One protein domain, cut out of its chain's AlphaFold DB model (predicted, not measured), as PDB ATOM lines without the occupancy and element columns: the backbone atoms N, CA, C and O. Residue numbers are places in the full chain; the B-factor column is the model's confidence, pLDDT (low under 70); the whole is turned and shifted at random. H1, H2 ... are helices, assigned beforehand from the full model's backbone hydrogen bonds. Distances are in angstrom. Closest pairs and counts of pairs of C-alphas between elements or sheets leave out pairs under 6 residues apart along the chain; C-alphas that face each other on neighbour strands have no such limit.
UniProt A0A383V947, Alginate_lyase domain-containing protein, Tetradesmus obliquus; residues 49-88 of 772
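AT A GLANCE: This is residues 49 to 88 of the 772 residues of the protein "Alginate_lyase domain-containing protein" of Tetradesmus obliquus (UniProt A0A383V947). The model is a small, flat group of three helices: H2 and H3 make a helical hairpin, and H1 comes up to the side of H3 nearly at a right angle, its Ala 55 near Val 81, much like the stem of a T. H3 lies between the other two and touches both, while H1 and H2 stay apart; residues 68 to 76 loop round from the end of H2 to the beginning of H3. The printed part has 40 residues, with three named helices in the order H1, H2, H3 and no named strand, and its class is all helix. It is compact, with a radius of gyration of the C-alphas of 9.1 A, and the C-alphas span 25 by 23 by 12 A.

HOW THE PARTS SIT: The first helix, H1, residues 49 to 56, touches H3, residues 77 to 87. Their closest C-alphas are those of Ala 55 and Val 81, 5.4 A apart, and their lines stand about perpendicular, at 88 degrees. H1 is apart from H2, residues 61 to 67, although the link between them is tight, with 4 residues. H2 touches H3, and their closest C-alphas are those of Gln 63 and His 87, 5.2 A apart. H2 and H3 run opposite ways at a steep tilt of 43 degrees and form a helical hairpin. Centre to centre, H3 is 10.9 A from H1 and 10.4 A from H2. In H1, H2 and H3 every backbone O i to N i+4 pair is within hydrogen-bond range.

IN THESE COORDINATES: H1 begins at C-alpha 49, at (473.194, 405.957, 360.912), and measures 10.5 A from first to last C-alpha. H2, from Glu 61 to Cys 67, measures 9.9 A, and its first C-alpha is at (495.651, 403.077, 363.097). H3, from Arg 77 to His 87, is the longest helix, with 11 residues and 15.4 A from first to last C-alpha. It ends at C-alpha 87, at (489.706, 396.273, 361.156).

THE WHOLE: The two C-alphas farthest apart are those of Ala 49 and Asp 69, at 25.4 A, and the C-alphas of the first and last printed residues, Ala 49 and Gln 88, are 16.6 A apart. The printed part has no cut. The link from H2 to H3, with 9 residues, is short but not tight, and no link is long. The mean pLDDT of the printed part is 73.8. Residues 49 to 57 are under 70, and H1 has a mean pLDDT of 41, against 85 in H2 and 83 in H3.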
ATOM      1  N   ALA A  49     472.602 404.907 361.746       34.34
ATOM      2  CA  ALA A  49     473.194 405.957 360.912       34.34
ATOM      3  C   ALA A  49     474.596 406.370 361.394       34.34
ATOM      4  O   ALA A  49     475.465 406.641 360.568       34.34
ATOM      5  N   GLN A  50     474.849 406.380 362.708       35.25
ATOM      6  CA  GLN A  50     476.186 406.604 363.266       35.25
ATOM      7  C   GLN A  50     477.125 405.436 362.955       35.25
ATOM      8  O   GLN A  50     478.251 405.691 362.544       35.25
ATOM      9  N   LEU A  51     476.658 404.185 363.036       36.53
ATOM     10  CA  LEU A  51     477.419 403.005 362.613       36.53
ATOM     11  C   LEU A  51     477.737 403.037 361.111       36.53
ATOM     12  O   LEU A  51     478.880 402.803 360.730       36.53
ATOM     13  N   GLN A  52     476.780 403.402 360.249       38.47
ATOM     14  CA  GLN A  52     477.044 403.596 358.816       38.47
ATOM     15  C   GLN A  52     477.989 404.778 358.537       38.47
ATOM     16  O   GLN A  52     478.761 404.728 357.578       38.47
ATOM     17  N   ALA A  53     477.975 405.824 359.370       42.25
ATOM     18  CA  ALA A  53     478.931 406.923 359.278       42.25
ATOM     19  C   ALA A  53     480.349 406.468 359.673       42.25
ATOM     20  O   ALA A  53     481.262 406.620 358.860       42.25
ATOM     21  N   SER A  54     480.525 405.836 360.840       42.75
ATOM     22  CA  SER A  54     481.819 405.346 361.353       42.75
ATOM     23  C   SER A  54     482.348 404.087 360.656       42.75
ATOM     24  O   SER A  54     483.493 403.697 360.854       42.75
ATOM     25  N   ALA A  55     481.529 403.415 359.845       43.88
ATOM     26  CA  ALA A  55     481.989 402.394 358.905       43.88
ATOM     27  C   ALA A  55     482.464 403.007 357.571       43.88
ATOM     28  O   ALA A  55     483.229 402.388 356.835       43.88
ATOM     29  N   SER A  56     482.049 404.242 357.245       53.94
ATOM     30  CA  SER A  56     482.463 404.945 356.015       53.94
ATOM     31  C   SER A  56     483.827 405.650 356.119       53.94
ATOM     32  O   SER A  56     484.414 406.047 355.097       53.94
ATOM     33  N   SER A  57     484.340 405.775 357.344       62.84
ATOM     34  CA  SER A  57     485.631 406.351 357.697       62.84
ATOM     35  C   SER A  57     486.484 405.322 358.459       62.84
ATOM     36  O   SER A  57     486.078 404.745 359.461       62.84
ATOM     37  N   CYS A  58     487.666 405.023 357.919       75.25
ATOM     38  CA  CYS A  58     488.661 404.161 358.556       75.25
ATOM     39  C   CYS A  58     489.463 405.028 359.540       75.25
ATOM     40  O   CYS A  58     490.433 405.663 359.133       75.25
ATOM     41  N   ASP A  59     489.023 405.091 360.797       75.19
ATOM     42  CA  ASP A  59     489.435 406.140 361.746       75.19
ATOM     43  C   ASP A  59     490.562 405.735 362.713       75.19
ATOM     44  O   ASP A  59     491.151 406.585 363.382       75.19
ATOM     45  N   SER A  60     490.899 404.446 362.788       80.38
ATOM     46  CA  SER A  60     491.954 403.915 363.661       80.38
ATOM     47  C   SER A  60     493.216 403.497 362.912       80.38
ATOM     48  O   SER A  60     493.189 403.177 361.724       80.38
ATOM     49  N   GLU A  61     494.337 403.447 363.636       82.75
ATOM     50  CA  GLU A  61     495.651 403.077 363.097       82.75
ATOM     51  C   GLU A  61     495.620 401.755 362.312       82.75
ATOM     52  O   GLU A  61     496.060 401.722 361.164       82.75
ATOM     53  N   LYS A  62     495.003 400.697 362.859       81.25
ATOM     54  CA  LYS A  62     494.878 399.398 362.170       81.25
ATOM     55  C   LYS A  62     494.105 399.511 360.850       81.25
ATOM     56  O   LYS A  62     494.494 398.892 359.864       81.25
ATOM     57  N   GLN A  63     493.037 400.309 360.808       85.50
ATOM     58  CA  GLN A  63     492.251 400.520 359.588       85.50
ATOM     59  C   GLN A  63     493.030 401.330 358.545       85.50
ATOM     60  O   GLN A  63     492.972 401.005 357.365       85.50
ATOM     61  N   MET A  64     493.782 402.355 358.953       85.69
ATOM     62  CA  MET A  64     494.577 403.165 358.023       85.69
ATOM     63  C   MET A  64     495.749 402.382 357.416       85.69
ATOM     64  O   MET A  64     495.984 402.508 356.217       85.69
ATOM     65  N   VAL A  65     496.416 401.518 358.194       87.44
ATOM     66  CA  VAL A  65     497.440 400.581 357.683       87.44
ATOM     67  C   VAL A  65     496.832 399.597 356.689       87.44
ATOM     68  O   VAL A  65     497.277 399.494 355.549       87.44
ATOM     69  N   MET A  66     495.806 398.859 357.122       85.38
ATOM     70  CA  MET A  66     495.314 397.706 356.369       85.38
ATOM     71  C   MET A  66     494.437 398.100 355.177       85.38
ATOM     72  O   MET A  66     494.443 397.395 354.174       85.38
ATOM     73  N   CYS A  67     493.693 399.209 355.258       86.81
ATOM     74  CA  CYS A  67     492.732 399.656 354.238       86.81
ATOM     75  C   CYS A  67     493.193 400.889 353.438       86.81
ATOM     76  O   CYS A  67     492.436 401.374 352.592       86.81
ATOM     77  N   GLY A  68     494.389 401.432 353.706       83.56
ATOM     78  CA  GLY A  68     494.885 402.675 353.095       83.56
ATOM     79  C   GLY A  68     495.048 402.622 351.570       83.56
ATOM     80  O   GLY A  68     494.879 403.645 350.901       83.56
ATOM     81  N   ASP A  69     495.297 401.426 351.026       83.19
ATOM     82  CA  ASP A  69     495.437 401.184 349.584       83.19
ATOM     83  C   ASP A  69     494.089 401.164 348.834       83.19
ATOM     84  O   ASP A  69     494.067 401.327 347.614       83.19
ATOM     85  N   ILE A  70     492.951 401.000 349.529       86.94
ATOM     86  CA  ILE A  70     491.630 400.912 348.885       86.94
ATOM     87  C   ILE A  70     491.227 402.296 348.340       86.94
ATOM     88  O   ILE A  70     490.960 403.204 349.138       86.94
ATOM     89  N   PRO A  71     491.086 402.490 347.010       84.25
ATOM     90  CA  PRO A  71     490.907 403.821 346.434       84.25
ATOM     91  C   PRO A  71     489.673 404.554 346.973       84.25
ATOM     92  O   PRO A  71     488.565 404.018 347.027       84.25
ATOM     93  N   TYR A  72     489.817 405.832 347.325       77.56
ATOM     94  CA  TYR A  72     488.753 406.581 348.005       77.56
ATOM     95  C   TYR A  72     487.589 407.068 347.125       77.56
ATOM     96  O   TYR A  72     486.735 407.820 347.593       77.56
ATOM     97  N   THR A  73     487.476 406.552 345.900       81.19
ATOM     98  CA  THR A  73     486.356 406.818 344.989       81.19
ATOM     99  C   THR A  73     485.050 406.144 345.443       81.19
ATOM    100  O   THR A  73     485.010 405.369 346.409       81.19
ATOM    101  N   LEU A  74     483.958 406.440 344.726       76.75
ATOM    102  CA  LEU A  74     482.649 405.808 344.928       76.75
ATOM    103  C   LEU A  74     482.644 404.311 344.570       76.75
ATOM    104  O   LEU A  74     481.956 403.544 345.238       76.75
ATOM    105  N   ALA A  75     483.421 403.887 343.566       83.75
ATOM    106  CA  ALA A  75     483.429 402.503 343.080       83.75
ATOM    107  C   ALA A  75     483.893 401.501 344.154       83.75
ATOM    108  O   ALA A  75     483.283 400.452 344.331       83.75
ATOM    109  N   PHE A  76     484.913 401.868 344.934       85.50
ATOM    110  CA  PHE A  76     485.459 401.045 346.019       85.50
ATOM    111  C   PHE A  76     484.833 401.366 347.391       85.50
ATOM    112  O   PHE A  76     485.366 400.971 348.429       85.50
ATOM    113  N   ARG A  77     483.710 402.104 347.444       82.12
ATOM    114  CA  ARG A  77     483.110 402.543 348.720       82.12
ATOM    115  C   ARG A  77     482.669 401.369 349.595       82.12
ATOM    116  O   ARG A  77     482.937 401.398 350.789       82.12
ATOM    117  N   ALA A  78     482.031 400.352 349.013       82.44
ATOM    118  CA  ALA A  78     481.569 399.171 349.749       82.44
ATOM    119  C   ALA A  78     482.731 398.294 350.251       82.44
ATOM    120  O   ALA A  78     482.713 397.830 351.384       82.44
ATOM    121  N   GLU A  79     483.771 398.125 349.433       85.50
ATOM    122  CA  GLU A  79     484.980 397.367 349.778       85.50
ATOM    123  C   GLU A  79     485.761 398.025 350.920       85.50
ATOM    124  O   GLU A  79     486.148 397.363 351.880       85.50
ATOM    125  N   ARG A  80     485.894 399.357 350.874       86.12
ATOM    126  CA  ARG A  80     486.438 400.144 351.982       86.12
ATOM    127  C   ARG A  80     485.616 399.993 353.254       86.12
ATOM    128  O   ARG A  80     486.217 399.790 354.295       86.12
ATOM    129  N   VAL A  81     484.286 400.088 353.178       83.50
ATOM    130  CA  VAL A  81     483.404 399.910 354.346       83.50
ATOM    131  C   VAL A  81     483.641 398.539 354.985       83.50
ATOM    132  O   VAL A  81     483.967 398.482 356.167       83.50
ATOM    133  N   ALA A  82     483.630 397.462 354.195       82.25
ATOM    134  CA  ALA A  82     483.913 396.110 354.683       82.25
ATOM    135  C   ALA A  82     485.323 395.973 355.300       82.25
ATOM    136  O   ALA A  82     485.493 395.289 356.309       82.25
ATOM    137  N   CYS A  83     486.333 396.649 354.741       86.19
ATOM    138  CA  CYS A  83     487.677 396.693 355.322       86.19
ATOM    139  C   CYS A  83     487.725 397.476 356.646       86.19
ATOM    140  O   CYS A  83     488.286 396.995 357.632       86.19
ATOM    141  N   CYS A  84     487.105 398.663 356.701       85.44
ATOM    142  CA  CYS A  84     487.028 399.456 357.925       85.44
ATOM    143  C   CYS A  84     486.304 398.653 359.021       85.44
ATOM    144  O   CYS A  84     486.816 398.574 360.133       85.44
ATOM    145  N   GLU A  85     485.177 398.001 358.711       80.75
ATOM    146  CA  GLU A  85     484.420 397.116 359.616       80.75
ATOM    147  C   GLU A  85     485.261 395.944 360.151       80.75
ATOM    148  O   GLU A  85     485.288 395.693 361.355       80.75
ATOM    149  N   MET A  86     486.007 395.266 359.276       78.31
ATOM    150  CA  MET A  86     486.900 394.149 359.615       78.31
ATOM    151  C   MET A  86     488.067 394.540 360.534       78.31
ATOM    152  O   MET A  86     488.580 393.710 361.293       78.31
ATOM    153  N   HIS A  87     488.523 395.788 360.448       81.25
ATOM    154  CA  HIS A  87     489.706 396.273 361.156       81.25
ATOM    155  C   HIS A  87     489.413 397.314 362.244       81.25
ATOM    156  O   HIS A  87     490.366 397.871 362.789       81.25
ATOM    157  N   GLN A  88     488.136 397.530 362.599       78.56
ATOM    158  CA  GLN A  88     487.708 398.387 363.717       78.56
ATOM    159  C   GLN A  88     488.533 398.136 364.998       78.56
ATOM    160  O   GLN A  88     488.960 397.002 365.236       78.56
TER     161      GLN A  88